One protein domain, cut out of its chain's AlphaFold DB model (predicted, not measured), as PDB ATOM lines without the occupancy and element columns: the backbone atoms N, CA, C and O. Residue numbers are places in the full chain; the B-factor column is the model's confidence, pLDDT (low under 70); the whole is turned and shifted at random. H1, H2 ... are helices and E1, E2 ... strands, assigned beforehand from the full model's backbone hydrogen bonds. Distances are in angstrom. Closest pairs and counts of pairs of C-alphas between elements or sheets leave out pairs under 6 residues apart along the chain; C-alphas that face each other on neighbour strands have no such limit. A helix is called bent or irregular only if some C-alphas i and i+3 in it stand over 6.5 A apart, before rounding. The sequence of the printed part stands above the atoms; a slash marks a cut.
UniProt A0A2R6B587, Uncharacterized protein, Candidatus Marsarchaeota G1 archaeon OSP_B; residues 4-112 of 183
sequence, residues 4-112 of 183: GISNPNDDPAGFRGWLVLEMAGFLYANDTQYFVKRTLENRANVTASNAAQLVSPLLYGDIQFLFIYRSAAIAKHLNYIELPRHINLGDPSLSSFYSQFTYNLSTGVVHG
ATOM      1  N   GLY A   4      12.427 -26.644   4.144       98.50
ATOM      2  CA  GLY A   4      12.911 -25.682   3.168       98.50
ATOM      3  C   GLY A   4      11.819 -24.693   2.775       98.50
ATOM      4  O   GLY A   4      10.786 -25.110   2.247       98.50
ATOM      5  N   ILE A   5      12.059 -23.400   2.996       98.50
ATOM      6  CA  ILE A   5      11.252 -22.295   2.459       98.50
ATOM      7  C   ILE A   5      12.225 -21.265   1.873       98.50
ATOM      8  O   ILE A   5      13.107 -20.758   2.576       98.50
ATOM      9  N   SER A   6      12.108 -20.973   0.575       98.62
ATOM     10  CA  SER A   6      12.971 -19.989  -0.091       98.62
ATOM     11  C   SER A   6      12.755 -18.573   0.445       98.62
ATOM     12  O   SER A   6      11.787 -18.301   1.157       98.62
ATOM     13  N   ASN A   7      13.697 -17.674   0.156       98.31
ATOM     14  CA  ASN A   7      13.626 -16.292   0.605       98.31
ATOM     15  C   ASN A   7      12.357 -15.624   0.039       98.31
ATOM     16  O   ASN A   7      12.230 -15.507  -1.181       98.31
ATOM     17  N   PRO A   8      11.444 -15.136   0.896       97.94
ATOM     18  CA  PRO A   8      10.197 -14.504   0.470       97.94
ATOM     19  C   PRO A   8      10.380 -13.287  -0.439       97.94
ATOM     20  O   PRO A   8       9.502 -13.013  -1.252       97.94
ATOM     21  N   ASN A   9      11.502 -12.572  -0.306       98.00
ATOM     22  CA  ASN A   9      11.795 -11.377  -1.098       98.00
ATOM     23  C   ASN A   9      12.374 -11.689  -2.485       98.00
ATOM     24  O   ASN A   9      12.289 -10.840  -3.368       98.00
ATOM     25  N   ASP A  10      12.941 -12.883  -2.672       97.19
ATOM     26  CA  ASP A  10      13.623 -13.272  -3.913       97.19
ATOM     27  C   ASP A  10      12.777 -14.241  -4.757       97.19
ATOM     28  O   ASP A  10      12.877 -14.262  -5.984       97.19
ATOM     29  N   ASP A  11      11.937 -15.054  -4.107       97.56
ATOM     30  CA  ASP A  11      11.183 -16.136  -4.734       97.56
ATOM     31  C   ASP A  11       9.731 -16.160  -4.227       97.56
ATOM     32  O   ASP A  11       9.494 -16.352  -3.027       97.56
ATOM     33  N   PRO A  12       8.727 -16.059  -5.120       96.94
ATOM     34  CA  PRO A  12       7.329 -16.185  -4.740       96.94
ATOM     35  C   PRO A  12       6.986 -17.477  -3.989       96.94
ATOM     36  O   PRO A  12       6.063 -17.475  -3.175       96.94
ATOM     37  N   ALA A  13       7.704 -18.583  -4.232       97.62
ATOM     38  CA  ALA A  13       7.498 -19.817  -3.471       97.62
ATOM     39  C   ALA A  13       7.795 -19.634  -1.969       97.62
ATOM     40  O   ALA A  13       7.173 -20.298  -1.142       97.62
ATOM     41  N   GLY A  14       8.681 -18.697  -1.619       98.12
ATOM     42  CA  GLY A  14       9.063 -18.381  -0.250       98.12
ATOM     43  C   GLY A  14       7.901 -17.809   0.550       98.12
ATOM     44  O   GLY A  14       7.446 -18.424   1.516       98.12
ATOM     45  N   PHE A  15       7.362 -16.659   0.129       98.31
ATOM     46  CA  PHE A  15       6.238 -16.043   0.845       98.31
ATOM     47  C   PHE A  15       4.987 -16.929   0.799       98.31
ATOM     48  O   PHE A  15       4.261 -17.020   1.785       98.31
ATOM     49  N   ARG A  16       4.761 -17.651  -0.308       98.56
ATOM     50  CA  ARG A  16       3.646 -18.603  -0.426       98.56
ATOM     51  C   ARG A  16       3.777 -19.766   0.555       98.56
ATOM     52  O   ARG A  16       2.771 -20.167   1.127       98.56
ATOM     53  N   GLY A  17       4.990 -20.264   0.805       98.31
ATOM     54  CA  GLY A  17       5.249 -21.264   1.844       98.31
ATOM     55  C   GLY A  17       4.860 -20.773   3.241       98.31
ATOM     56  O   GLY A  17       4.230 -21.507   3.999       98.31
ATOM     57  N   TRP A  18       5.146 -19.508   3.563       98.56
ATOM     58  CA  TRP A  18       4.713 -18.905   4.828       98.56
ATOM     59  C   TRP A  18       3.197 -18.728   4.913       98.56
ATOM     60  O   TRP A  18       2.611 -19.111   5.923       98.56
ATOM     61  N   LEU A  19       2.548 -18.251   3.847       98.75
ATOM     62  CA  LEU A  19       1.085 -18.158   3.792       98.75
ATOM     63  C   LEU A  19       0.418 -19.526   3.995       98.75
ATOM     64  O   LEU A  19      -0.614 -19.615   4.654       98.75
ATOM     65  N   VAL A  20       1.009 -20.609   3.480       98.62
ATOM     66  CA  VAL A  20       0.506 -21.970   3.721       98.62
ATOM     67  C   VAL A  20       0.534 -22.316   5.212       98.62
ATOM     68  O   VAL A  20      -0.441 -22.871   5.724       98.62
ATOM     69  N   LEU A  21       1.613 -21.976   5.925       98.44
ATOM     70  CA  LEU A  21       1.698 -22.181   7.374       98.44
ATOM     71  C   LEU A  21       0.677 -21.324   8.134       98.44
ATOM     72  O   LEU A  21       0.089 -21.813   9.099       98.44
ATOM     73  N   GLU A  22       0.430 -20.090   7.688       98.50
ATOM     74  CA  GLU A  22      -0.579 -19.210   8.290       98.50
ATOM     75  C   GLU A  22      -2.003 -19.735   8.109       98.50
ATOM     76  O   GLU A  22      -2.758 -19.849   9.078       98.50
ATOM     77  N   MET A  23      -2.359 -20.126   6.883       98.75
ATOM     78  CA  MET A  23      -3.662 -20.718   6.580       98.75
ATOM     79  C   MET A  23      -3.860 -22.045   7.319       98.75
ATOM     80  O   MET A  23      -4.947 -22.318   7.825       98.75
ATOM     81  N   ALA A  24      -2.813 -22.867   7.440       98.56
ATOM     82  CA  ALA A  24      -2.867 -24.084   8.243       98.56
ATOM     83  C   ALA A  24      -3.083 -23.770   9.732       98.56
ATOM     84  O   ALA A  24      -3.862 -24.454  10.395       98.56
ATOM     85  N   GLY A  25      -2.431 -22.732  10.262       98.62
ATOM     86  CA  GLY A  25      -2.602 -22.302  11.650       98.62
ATOM     87  C   GLY A  25      -4.036 -21.859  11.927       98.62
ATOM     88  O   GLY A  25      -4.650 -22.289  12.905       98.62
ATOM     89  N   PHE A  26      -4.611 -21.086  11.005       98.56
ATOM     90  CA  PHE A  26      -6.017 -20.701  11.047       98.56
ATOM     91  C   PHE A  26      -6.949 -21.918  11.075       98.56
ATOM     92  O   PHE A  26      -7.765 -22.047  11.983       98.56
ATOM     93  N   LEU A  27      -6.806 -22.831  10.109       98.31
ATOM     94  CA  LEU A  27      -7.746 -23.940   9.921       98.31
ATOM     95  C   LEU A  27      -7.630 -25.041  10.979       98.31
ATOM     96  O   LEU A  27      -8.637 -25.657  11.316       98.31
ATOM     97  N   TYR A  28      -6.423 -25.322  11.476       98.19
ATOM     98  CA  TYR A  28      -6.173 -26.503  12.313       98.19
ATOM     99  C   TYR A  28      -5.809 -26.180  13.763       98.19
ATOM    100  O   TYR A  28      -5.833 -27.079  14.600       98.19
ATOM    101  N   ALA A  29      -5.468 -24.927  14.070       98.06
ATOM    102  CA  ALA A  29      -5.074 -24.505  15.415       98.06
ATOM    103  C   ALA A  29      -5.850 -23.285  15.936       98.06
ATOM    104  O   ALA A  29      -5.639 -22.893  17.082       98.06
ATOM    105  N   ASN A  30      -6.740 -22.696  15.124       97.81
ATOM    106  CA  ASN A  30      -7.445 -21.453  15.442       97.81
ATOM    107  C   ASN A  30      -6.483 -20.291  15.800       97.81
ATOM    108  O   ASN A  30      -6.815 -19.420  16.600       97.81
ATOM    109  N   ASP A  31      -5.274 -20.305  15.224       98.31
ATOM    110  CA  ASP A  31      -4.221 -19.296  15.402       98.31
ATOM    111  C   ASP A  31      -3.315 -19.281  14.161       98.31
ATOM    112  O   ASP A  31      -2.549 -20.219  13.923       98.31
ATOM    113  N   THR A  32      -3.369 -18.197  13.378       97.81
ATOM    114  CA  THR A  32      -2.567 -18.034  12.151       97.81
ATOM    115  C   THR A  32      -1.064 -18.133  12.416       97.81
ATOM    116  O   THR A  32      -0.307 -18.578  11.562       97.81
ATOM    117  N   GLN A  33      -0.603 -17.781  13.614       98.00
ATOM    118  CA  GLN A  33       0.816 -17.776  13.951       98.00
ATOM    119  C   GLN A  33       1.304 -19.107  14.522       98.00
ATOM    120  O   GLN A  33       2.509 -19.270  14.722       98.00
ATOM    121  N   TYR A  34       0.416 -20.076  14.760       98.38
ATOM    122  CA  TYR A  34       0.756 -21.315  15.456       98.38
ATOM    123  C   TYR A  34       1.916 -22.077  14.797       98.38
ATOM    124  O   TYR A  34       2.909 -22.405  15.455       98.38
ATOM    125  N   PHE A  35       1.821 -22.346  13.489       98.00
ATOM    126  CA  PHE A  35       2.867 -23.071  12.757       98.00
ATOM    127  C   PHE A  35       4.040 -22.177  12.347       98.00
ATOM    128  O   PHE A  35       5.176 -22.658  12.286       98.00
ATOM    129  N   VAL A  36       3.801 -20.881  12.130       97.81
ATOM    130  CA  VAL A  36       4.855 -19.898  11.836       97.81
ATOM    131  C   VAL A  36       5.815 -19.778  13.021       97.81
ATOM    132  O   VAL A  36       7.011 -20.035  12.873       97.81
ATOM    133  N   LYS A  37       5.295 -19.490  14.223       97.75
ATOM    134  CA  LYS A  37       6.088 -19.377  15.459       97.75
ATOM    135  C   LYS A  37       6.846 -20.658  15.753       97.75
ATOM    136  O   LYS A  37       8.058 -20.612  15.916       97.75
ATOM    137  N   ARG A  38       6.179 -21.814  15.693       96.69
ATOM    138  CA  ARG A  38       6.840 -23.117  15.876       96.69
ATOM    139  C   ARG A  38       7.995 -23.331  14.904       96.69
ATOM    140  O   ARG A  38       9.026 -23.864  15.307       96.69
ATOM    141  N   THR A  39       7.844 -22.935  13.644       97.31
ATOM    142  CA  THR A  39       8.912 -23.058  12.644       97.31
ATOM    143  C   THR A  39      10.112 -22.179  13.002       97.31
ATOM    144  O   THR A  39      11.256 -22.630  12.909       97.31
ATOM    145  N   LEU A  40       9.863 -20.943  13.436       96.69
ATOM    146  CA  LEU A  40      10.900 -19.970  13.778       96.69
ATOM    147  C   LEU A  40      11.591 -20.286  15.113       96.69
ATOM    148  O   LEU A  40      12.818 -20.357  15.167       96.69
ATOM    149  N   GLU A  41      10.824 -20.541  16.171       97.19
ATOM    150  CA  GLU A  41      11.315 -20.819  17.528       97.19
ATOM    151  C   GLU A  41      12.159 -22.096  17.577       97.19
ATOM    152  O   GLU A  41      13.228 -22.114  18.186       97.19
ATOM    153  N   ASN A  42      11.746 -23.144  16.853       97.00
ATOM    154  CA  ASN A  42      12.528 -24.379  16.737       97.00
ATOM    155  C   ASN A  42      13.689 -24.269  15.738       97.00
ATOM    156  O   ASN A  42      14.379 -25.260  15.487       97.00
ATOM    157  N   ARG A  43      13.893 -23.094  15.121       96.38
ATOM    158  CA  ARG A  43      14.874 -22.874  14.048       96.38
ATOM    159  C   ARG A  43      14.748 -23.945  12.958       96.38
ATOM    160  O   ARG A  43      15.750 -24.489  12.492       96.38
ATOM    161  N   ALA A  44      13.518 -24.322  12.617       97.31
ATOM    162  CA  ALA A  44      13.229 -25.422  11.703       97.31
ATOM    163  C   ALA A  44      13.388 -25.015  10.232       97.31
ATOM    164  O   ALA A  44      13.630 -25.879   9.393       97.31
ATOM    165  N   ASN A  45      13.283 -23.721   9.921       97.75
ATOM    166  CA  ASN A  45      13.427 -23.216   8.559       97.75
ATOM    167  C   ASN A  45      14.880 -23.277   8.062       97.75
ATOM    168  O   ASN A  45      15.803 -22.839   8.753       97.75
ATOM    169  N   VAL A  46      15.059 -23.756   6.836       98.25
ATOM    170  CA  VAL A  46      16.273 -23.638   6.026       98.25
ATOM    171  C   VAL A  46      15.899 -22.860   4.777       98.25
ATOM    172  O   VAL A  46      14.916 -23.179   4.110       98.25
ATOM    173  N   THR A  47      16.674 -21.827   4.466       98.00
ATOM    174  CA  THR A  47      16.343 -20.894   3.390       98.00
ATOM    175  C   THR A  47      17.483 -20.737   2.392       98.00
ATOM    176  O   THR A  47      18.651 -20.915   2.734       98.00
ATOM    177  N   ALA A  48      17.122 -20.415   1.155       98.19
ATOM    178  CA  ALA A  48      18.008 -20.111   0.036       98.19
ATOM    179  C   ALA A  48      17.313 -19.084  -0.873       98.19
ATOM    180  O   ALA A  48      16.114 -18.842  -0.709       98.19
ATOM    181  N   SER A  49      18.017 -18.501  -1.848       97.44
ATOM    182  CA  SER A  49      17.423 -17.450  -2.694       97.44
ATOM    183  C   SER A  49      16.269 -17.950  -3.568       97.44
ATOM    184  O   SER A  49      15.408 -17.171  -3.950       97.44
ATOM    185  N   ASN A  50      16.205 -19.249  -3.870       97.06
ATOM    186  CA  ASN A  50      15.062 -19.868  -4.539       97.06
ATOM    187  C   ASN A  50      14.887 -21.333  -4.118       97.06
ATOM    188  O   ASN A  50      15.836 -21.989  -3.681       97.06
ATOM    189  N   ALA A  51      13.674 -21.862  -4.279       97.38
ATOM    190  CA  ALA A  51      13.330 -23.215  -3.837       97.38
ATOM    191  C   ALA A  51      14.126 -24.311  -4.572       97.38
ATOM    192  O   ALA A  51      14.367 -25.377  -4.009       97.38
ATOM    193  N   ALA A  52      14.588 -24.056  -5.803       96.81
ATOM    194  CA  ALA A  52      15.358 -25.034  -6.569       96.81
ATOM    195  C   ALA A  52      16.723 -25.346  -5.926       96.81
ATOM    196  O   ALA A  52      17.181 -26.486  -5.996       96.81
ATOM    197  N   GLN A  53      17.344 -24.376  -5.245       98.06
ATOM    198  CA  GLN A  53      18.591 -24.591  -4.498       98.06
ATOM    199  C   GLN A  53      18.412 -25.503  -3.276       98.06
ATOM    200  O   GLN A  53      19.378 -26.102  -2.811       98.06
ATOM    201  N   LEU A  54      17.183 -25.644  -2.775       98.44
ATOM    202  CA  LEU A  54      16.863 -26.496  -1.629       98.44
ATOM    203  C   LEU A  54      16.574 -27.954  -2.027       98.44
ATOM    204  O   LEU A  54      16.400 -28.800  -1.152       98.44
ATOM    205  N   VAL A  55      16.590 -28.287  -3.326       98.38
ATOM    206  CA  VAL A  55      16.407 -29.668  -3.803       98.38
ATOM    207  C   VAL A  55      17.572 -30.565  -3.381       98.38
ATOM    208  O   VAL A  55      17.335 -31.663  -2.892       98.38
ATOM    209  N   SER A  56      18.825 -30.118  -3.510       98.06
ATOM    210  CA  SER A  56      19.973 -30.921  -3.062       98.06
ATOM    211  C   SER A  56      19.948 -31.172  -1.544       98.06
ATOM    212  O   SER A  56      20.024 -32.338  -1.162       98.06
ATOM    213  N   PRO A  57      19.741 -30.154  -0.676       98.25
ATOM    214  CA  PRO A  57      19.502 -30.369   0.755       98.25
ATOM    215  C   PRO A  57      18.390 -31.381   1.066       98.25
ATOM    216  O   PRO A  57      18.511 -32.150   2.015       98.25
ATOM    217  N   LEU A  58      17.308 -31.405   0.277       98.50
ATOM    218  CA  LEU A  58      16.233 -32.389   0.446       98.50
ATOM    219  C   LEU A  58      16.722 -33.810   0.140       98.50
ATOM    220  O   LEU A  58      16.474 -34.726   0.919       98.50
ATOM    221  N   LEU A  59      17.427 -33.995  -0.979       98.06
ATOM    222  CA  LEU A  59      17.908 -35.307  -1.420       98.06
ATOM    223  C   LEU A  59      18.993 -35.884  -0.502       98.06
ATOM    224  O   LEU A  59      19.034 -37.097  -0.302       98.06
ATOM    225  N   TYR A  60      19.845 -35.032   0.072       97.69
ATOM    226  CA  TYR A  60      20.876 -35.446   1.031       97.69
ATOM    227  C   TYR A  60      20.359 -35.574   2.473       97.69
ATOM    228  O   TYR A  60      21.078 -36.072   3.335       97.69
ATOM    229  N   GLY A  61      19.106 -35.186   2.738       97.06
ATOM    230  CA  GLY A  61      18.469 -35.319   4.050       97.06
ATOM    231  C   GLY A  61      18.756 -34.180   5.034       97.06
ATOM    232  O   GLY A  61      18.325 -34.259   6.187       97.06
ATOM    233  N   ASP A  62      19.409 -33.103   4.592       97.75
ATOM    234  CA  ASP A  62      19.640 -31.888   5.388       97.75
ATOM    235  C   ASP A  62      18.317 -31.189   5.752       97.75
ATOM    236  O   ASP A  62      18.187 -30.568   6.814       97.75
ATOM    237  N   ILE A  63      17.306 -31.327   4.887       98.44
ATOM    238  CA  ILE A  63      15.909 -30.968   5.152       98.44
ATOM    239  C   ILE A  63      14.990 -32.168   4.928       98.44
ATOM    240  O   ILE A  63      15.269 -33.028   4.101       98.44
ATOM    241  N   GLN A  64      13.879 -32.235   5.668       97.94
ATOM    242  CA  GLN A  64      12.905 -33.330   5.547       97.94
ATOM    243  C   GLN A  64      11.730 -32.974   4.632       97.94
ATOM    244  O   GLN A  64      11.121 -33.863   4.047       97.94
ATOM    245  N   PHE A  65      11.415 -31.685   4.498       98.19
ATOM    246  CA  PHE A  65      10.356 -31.188   3.620       98.19
ATOM    247  C   PHE A  65      10.817 -29.933   2.894       98.19
ATOM    248  O   PHE A  65      11.652 -29.192   3.407       98.19
ATOM    249  N   LEU A  66      10.236 -29.670   1.728       98.62
ATOM    250  CA  LEU A  66      10.483 -28.478   0.926       98.62
ATOM    251  C   LEU A  66       9.146 -27.937   0.419       98.62
ATOM    252  O   LEU A  66       8.393 -28.663  -0.232       98.62
ATOM    253  N   PHE A  67       8.870 -26.662   0.682       98.44
ATOM    254  CA  PHE A  67       7.798 -25.950  -0.000       98.44
ATOM    255  C   PHE A  67       8.241 -25.615  -1.425       98.44
ATOM    256  O   PHE A  67       9.136 -24.802  -1.646       98.44
ATOM    257  N   ILE A  68       7.614 -26.272  -2.399       97.88
ATOM    258  CA  ILE A  68       7.842 -26.062  -3.828       97.88
ATOM    259  C   ILE A  68       6.554 -26.371  -4.602       97.88
ATOM    260  O   ILE A  68       5.702 -27.127  -4.135       97.88
ATOM    261  N   TYR A  69       6.392 -25.789  -5.790       97.75
ATOM    262  CA  TYR A  69       5.241 -26.080  -6.646       97.75
ATOM    263  C   TYR A  69       5.230 -27.544  -7.098       97.75
ATOM    264  O   TYR A  69       6.276 -28.114  -7.421       97.75
ATOM    265  N   ARG A  70       4.029 -28.125  -7.219       97.00
ATOM    266  CA  ARG A  70       3.821 -29.491  -7.730       97.00
ATOM    267  C   ARG A  70       4.527 -29.729  -9.066       97.00
ATOM    268  O   ARG A  70       5.153 -30.768  -9.249       97.00
ATOM    269  N   SER A  71       4.463 -28.759  -9.977       96.69
ATOM    270  CA  SER A  71       5.106 -28.853 -11.289       96.69
ATOM    271  C   SER A  71       6.623 -29.008 -11.198       96.69
ATOM    272  O   SER A  71       7.211 -29.831 -11.896       96.69
ATOM    273  N   ALA A  72       7.260 -28.278 -10.283       96.94
ATOM    274  CA  ALA A  72       8.687 -28.398 -10.034       96.94
ATOM    275  C   ALA A  72       9.040 -29.713  -9.319       96.94
ATOM    276  O   ALA A  72      10.048 -30.323  -9.663       96.94
ATOM    277  N   ALA A  73       8.204 -30.192  -8.390       97.88
ATOM    278  CA  ALA A  73       8.384 -31.509  -7.778       97.88
ATOM    279  C   ALA A  73       8.350 -32.631  -8.831       97.88
ATOM    280  O   ALA A  73       9.250 -33.466  -8.860       97.88
ATOM    281  N   ILE A  74       7.382 -32.595  -9.755       97.56
ATOM    282  CA  ILE A  74       7.283 -33.551 -10.870       97.56
ATOM    283  C   ILE A  74       8.509 -33.460 -11.782       97.56
ATOM    284  O   ILE A  74       9.138 -34.480 -12.054       97.56
ATOM    285  N   ALA A  75       8.897 -32.253 -12.203       96.00
ATOM    286  CA  ALA A  75      10.055 -32.047 -13.076       96.00
ATOM    287  C   ALA A  75      11.387 -32.497 -12.447       96.00
ATOM    288  O   ALA A  75      12.350 -32.775 -13.159       96.00
ATOM    289  N   LYS A  76      11.461 -32.541 -11.114       96.19
ATOM    290  CA  LYS A  76      12.627 -33.005 -10.350       96.19
ATOM    291  C   LYS A  76      12.480 -34.438  -9.830       96.19
ATOM    292  O   LYS A  76      13.347 -34.879  -9.083       96.19
ATOM    293  N   HIS A  77      11.424 -35.156 -10.221       96.12
ATOM    294  CA  HIS A  77      11.127 -36.525  -9.782       96.12
ATOM    295  C   HIS A  77      11.074 -36.689  -8.251       96.12
ATOM    296  O   HIS A  77      11.509 -37.699  -7.703       96.12
ATOM    297  N   LEU A  78      10.548 -35.681  -7.552       97.62
ATOM    298  CA  LEU A  78      10.398 -35.690  -6.100       97.62
ATOM    299  C   LEU A  78       9.046 -36.282  -5.696       97.62
ATOM    300  O   LEU A  78       8.017 -35.996  -6.311       97.62
ATOM    301  N   ASN A  79       9.038 -37.036  -4.596       97.56
ATOM    302  CA  ASN A  79       7.797 -37.363  -3.896       97.56
ATOM    303  C   ASN A  79       7.213 -36.092  -3.268       97.56
ATOM    304  O   ASN A  79       7.955 -35.228  -2.797       97.56
ATOM    305  N   TYR A  80       5.886 -35.985  -3.230       97.62
ATOM    306  CA  TYR A  80       5.203 -34.830  -2.655       97.62
ATOM    307  C   TYR A  80       3.948 -35.232  -1.887       97.62
ATOM    308  O   TYR A  80       3.325 -36.258  -2.160       97.62
ATOM    309  N   ILE A  81       3.581 -34.385  -0.929       97.69
ATOM    310  CA  ILE A  81       2.307 -34.452  -0.219       97.69
ATOM    311  C   ILE A  81       1.392 -33.409  -0.849       97.69
ATOM    312  O   ILE A  81       1.746 -32.230  -0.921       97.69
ATOM    313  N   GLU A  82       0.219 -33.833  -1.312       96.19
ATOM    314  CA  GLU A  82      -0.793 -32.900  -1.798       96.19
ATOM    315  C   GLU A  82      -1.443 -32.178  -0.619       96.19
ATOM    316  O   GLU A  82      -2.063 -32.784   0.255       96.19
ATOM    317  N   LEU A  83      -1.291 -30.856  -0.597       97.88
ATOM    318  CA  LEU A  83      -1.954 -30.017   0.388       97.88
ATOM    319  C   LEU A  83      -3.415 -29.759  -0.025       97.88
ATOM    320  O   LEU A  83      -3.678 -29.567  -1.218       97.88
ATOM    321  N   PRO A  84      -4.367 -29.692   0.931       98.00
ATOM    322  CA  PRO A  84      -5.765 -29.381   0.640       98.00
ATOM    323  C   PRO A  84      -5.934 -28.052  -0.101       98.00
ATOM    324  O   PRO A  84      -5.190 -27.102   0.157       98.00
ATOM    325  N   ARG A  85      -6.976 -27.946  -0.945       97.81
ATOM    326  CA  ARG A  85      -7.283 -26.718  -1.710       97.81
ATOM    327  C   ARG A  85      -7.278 -25.452  -0.853       97.81
ATOM    328  O   ARG A  85      -6.767 -24.438  -1.285       97.81
ATOM    329  N   HIS A  86      -7.743 -25.529   0.392       98.19
ATOM    330  CA  HIS A  86      -7.797 -24.377   1.294       98.19
ATOM    331  C   HIS A  86      -6.440 -23.765   1.639       98.19
ATOM    332  O   HIS A  86      -6.406 -22.598   1.990       98.19
ATOM    333  N   ILE A  87      -5.332 -24.498   1.529       98.12
ATOM    334  CA  ILE A  87      -4.012 -23.976   1.918       98.12
ATOM    335  C   ILE A  87      -2.986 -24.018   0.788       98.12
ATOM    336  O   ILE A  87      -1.900 -23.477   0.941       98.12
ATOM    337  N   ASN A  88      -3.297 -24.663  -0.338       97.69
ATOM    338  CA  ASN A  88      -2.327 -24.902  -1.408       97.69
ATOM    339  C   ASN A  88      -2.246 -23.777  -2.456       97.69
ATOM    340  O   ASN A  88      -1.413 -23.862  -3.356       97.69
ATOM    341  N   LEU A  89      -3.099 -22.747  -2.343       98.25
ATOM    342  CA  LEU A  89      -3.187 -21.606  -3.267       98.25
ATOM    343  C   LEU A  89      -3.501 -22.002  -4.726       98.25
ATOM    344  O   LEU A  89      -3.249 -21.231  -5.645       98.25
ATOM    345  N   GLY A  90      -4.025 -23.201  -4.972       96.31
ATOM    346  CA  GLY A  90      -4.239 -23.744  -6.317       96.31
ATOM    347  C   GLY A  90      -5.660 -23.586  -6.856       96.31
ATOM    348  O   GLY A  90      -5.893 -23.867  -8.027       96.31
ATOM    349  N   ASP A  91      -6.615 -23.169  -6.021       95.62
ATOM    350  CA  ASP A  91      -8.038 -23.136  -6.383       95.62
ATOM    351  C   ASP A  91      -8.580 -21.705  -6.559       95.62
ATOM    352  O   ASP A  91      -8.748 -20.999  -5.560       95.62
ATOM    353  N   PRO A  92      -8.909 -21.277  -7.792       93.88
ATOM    354  CA  PRO A  92      -9.492 -19.964  -8.072       93.88
ATOM    355  C   PRO A  92     -10.743 -19.613  -7.260       93.88
ATOM    356  O   PRO A  92     -10.929 -18.450  -6.903       93.88
ATOM    357  N   SER A  93     -11.587 -20.598  -6.925       96.19
ATOM    358  CA  SER A  93     -12.834 -20.361  -6.178       96.19
ATOM    359  C   SER A  93     -12.598 -19.924  -4.730       96.19
ATOM    360  O   SER A  93     -13.504 -19.412  -4.079       96.19
ATOM    361  N   LEU A  94     -11.374 -20.100  -4.228       98.06
ATOM    362  CA  LEU A  94     -10.955 -19.710  -2.886       98.06
ATOM    363  C   LEU A  94     -10.174 -18.391  -2.865       98.06
ATOM    364  O   LEU A  94      -9.582 -18.059  -1.842       98.06
ATOM    365  N   SER A  95     -10.189 -17.608  -3.950       97.62
ATOM    366  CA  SER A  95      -9.461 -16.334  -4.029       97.62
ATOM    367  C   SER A  95      -9.744 -15.408  -2.835       97.62
ATOM    368  O   SER A  95      -8.811 -14.965  -2.167       97.62
ATOM    369  N   SER A  96     -11.022 -15.209  -2.481       98.31
ATOM    370  CA  SER A  96     -11.426 -14.392  -1.323       98.31
ATOM    371  C   SER A  96     -11.023 -14.986   0.029       98.31
ATOM    372  O   SER A  96     -10.947 -14.267   1.022       98.31
ATOM    373  N   PHE A  97     -10.804 -16.301   0.100       98.62
ATOM    374  CA  PHE A  97     -10.265 -16.937   1.298       98.62
ATOM    375  C   PHE A  97      -8.764 -16.666   1.410       98.62
ATOM    376  O   PHE A  97      -8.315 -16.149   2.427       98.62
ATOM    377  N   TYR A  98      -7.998 -16.933   0.347       98.69
ATOM    378  CA  TYR A  98      -6.552 -16.706   0.349       98.69
ATOM    379  C   TYR A  98      -6.193 -15.242   0.623       98.69
ATOM    380  O   TYR A  98      -5.227 -14.978   1.336       98.69
ATOM    381  N   SER A  99      -6.984 -14.290   0.115       98.31
ATOM    382  CA  SER A  99      -6.703 -12.857   0.255       98.31
ATOM    383  C   SER A  99      -6.805 -12.324   1.686       98.31
ATOM    384  O   SER A  99      -6.371 -11.200   1.943       98.31
ATOM    385  N   GLN A 100      -7.376 -13.101   2.612       98.25
ATOM    386  CA  GLN A 100      -7.431 -12.767   4.041       98.25
ATOM    387  C   GLN A 100      -6.066 -12.895   4.727       98.25
ATOM    388  O   GLN A 100      -5.873 -12.342   5.807       98.25
ATOM    389  N   PHE A 101      -5.126 -13.604   4.102       98.50
ATOM    390  CA  PHE A 101      -3.783 -13.839   4.615       98.50
ATOM    391  C   PHE A 101      -2.787 -12.954   3.874       98.50
ATOM    392  O   PHE A 101      -2.908 -12.750   2.660       98.50
ATOM    393  N   THR A 102      -1.803 -12.424   4.593       97.94
ATOM    394  CA  THR A 102      -0.839 -11.471   4.045       97.94
ATOM    395  C   THR A 102       0.576 -11.786   4.487       97.94
ATOM    396  O   THR A 102       0.811 -12.331   5.557       97.94
ATOM    397  N   TYR A 103       1.539 -11.411   3.651       97.94
ATOM    398  CA  TYR A 103       2.951 -11.484   3.982       97.94
ATOM    399  C   TYR A 103       3.611 -10.128   3.729       97.94
ATOM    400  O   TYR A 103       3.342  -9.476   2.719       97.94
ATOM    401  N   ASN A 104       4.486  -9.702   4.636       97.75
ATOM    402  CA  ASN A 104       5.202  -8.433   4.518       97.75
ATOM    403  C   ASN A 104       6.542  -8.658   3.809       97.75
ATOM    404  O   ASN A 104       7.488  -9.165   4.411       97.75
ATOM    405  N   LEU A 105       6.619  -8.281   2.532       97.56
ATOM    406  CA  LEU A 105       7.870  -8.229   1.778       97.56
ATOM    407  C   LEU A 105       8.569  -6.884   1.994       97.56
ATOM    408  O   LEU A 105       7.961  -5.904   2.423       97.56
ATOM    409  N   SER A 106       9.845  -6.809   1.620       97.31
ATOM    410  CA  SER A 106      10.603  -5.553   1.576       97.31
ATOM    411  C   SER A 106      10.002  -4.534   0.602       97.31
ATOM    412  O   SER A 106      10.174  -3.332   0.783       97.31
ATOM    413  N   THR A 107       9.271  -5.008  -0.409       96.50
ATOM    414  CA  THR A 107       8.585  -4.200  -1.426       96.50
ATOM    415  C   THR A 107       7.149  -3.831  -1.057       96.50
ATOM    416  O   THR A 107       6.527  -3.045  -1.769       96.50
ATOM    417  N   GLY A 108       6.615  -4.365   0.046       97.62
ATOM    418  CA  GLY A 108       5.260  -4.091   0.513       97.62
ATOM    419  C   GLY A 108       4.495  -5.341   0.941       97.62
ATOM    420  O   GLY A 108       4.999  -6.464   0.924       97.62
ATOM    421  N   VAL A 109       3.248  -5.126   1.350       97.94
ATOM    422  CA  VAL A 109       2.346  -6.207   1.757       97.94
ATOM    423  C   VAL A 109       1.833  -6.930   0.516       97.94
ATOM    424  O   VAL A 109       1.324  -6.298  -0.407       97.94
ATOM    425  N   VAL A 110       1.926  -8.257   0.511       97.69
ATOM    426  CA  VAL A 110       1.292  -9.112  -0.497       97.69
ATOM    427  C   VAL A 110       0.182  -9.935   0.134       97.69
ATOM    428  O   VAL A 110       0.298 -10.381   1.274       97.69
ATOM    429  N   HIS A 111      -0.889 -10.153  -0.621       98.00
ATOM    430  CA  HIS A 111      -2.009 -10.996  -0.217       98.00
ATOM    431  C   HIS A 111      -1.869 -12.400  -0.806       98.00
ATOM    432  O   HIS A 111      -1.354 -12.575  -1.917       98.00
ATOM    433  N   GLY A 112      -2.388 -13.398  -0.092       98.25
ATOM    434  CA  GLY A 112      -2.610 -14.717  -0.667       98.25
ATOM    435  C   GLY A 112      -3.535 -14.632  -1.877       98.25
ATOM    436  O   GLY A 112      -4.536 -13.919  -1.881       98.25
TER     437      GLY A 112
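AT A GLANCE: This is residues 4 to 112 of the 183 residues of an uncharacterized protein of Candidatus Marsarchaeota G1 archaeon OSP_B (UniProt A0A2R6B587). What does the model look like? One long helix, H1, runs through the middle of a rounded body; H2 and H5 pack on it, H6 packs on H5, and the hairpin E1 E2 sits beside residues 15 to 23. H3 and H4 lie toward the other end of the body, among loops, and touch no helix. What is it made of? The printed part has 109 residues, with six named helices and two named strands in the order H1 H2 H3 H4 H5 H6 E1 E2; the class is mostly helix, helices holding 53 and strands 8 of the 61 residues in named elements, and the one sheet, E1 - E2, is antiparallel. It is compact, with a radius of gyration of the C-alphas of 13.6 A and spans of 37 by 30 by 29 A.

IN THESE COORDINATES: Where are the helices? H1 is residues 12 to 29, 25.1 A long from C-alpha 12 at (7.329, -16.185, -4.740); H2 is 34 to 41, H3 51 to 60 at 15.2 A, H4 70 to 75, H5 85 to 88 and H6 92 to 98. H3 is only just irregular, with C-alphas 53 and 56 6.6 A apart; H6 is irregular, with C-alphas 93 and 96 7.8 A apart. Where are the strands? E1 is 102 to 105 and E2 108 to 111, ending at C-alpha 111 (-2.009, -10.996, -0.217).

HOW THE PARTS SIT: What touches H1? H2 touches its residues 18 to 25, closest C-alphas Gly 25 and Tyr 34, 5.2 A, at a steep tilt of 57 degrees, opposite ways. H5 touches its residues 19 to 24, closest C-alphas Val 20 and Ile 87, 5.3 A. What of the others? H5 and H6 touch, closest C-alphas His 86 and Leu 94, 7.0 A. H3 is close to H1 but not clearly touching, closest C-alphas Ala 13 and Ala 51, 6.8 A; H1 and H4 are apart. The closest C-alphas of H1 and E1 are those of Phe 15 and Tyr 103, 6.4 A. What do N and O show? In the hairpin E1 E2, N 103 and O 110 are within hydrogen-bond range at 2.9 A. Every O i to N i+4 pair is within range in H1, H2 and H4, 3 of 6 in H3 and 1 of 3 in H6, which has 3 of 4 O i to N i+3 pairs; H5 is too short for an O i to N i+4 pair.

THE WHOLE: How large is it? The two C-alphas farthest apart, Tyr 60 and Ser 96, are 38.6 A apart. Is anything cut, long or uncertain? The printed part has no cut, no link is long, and no printed residue is under 70 in pLDDT.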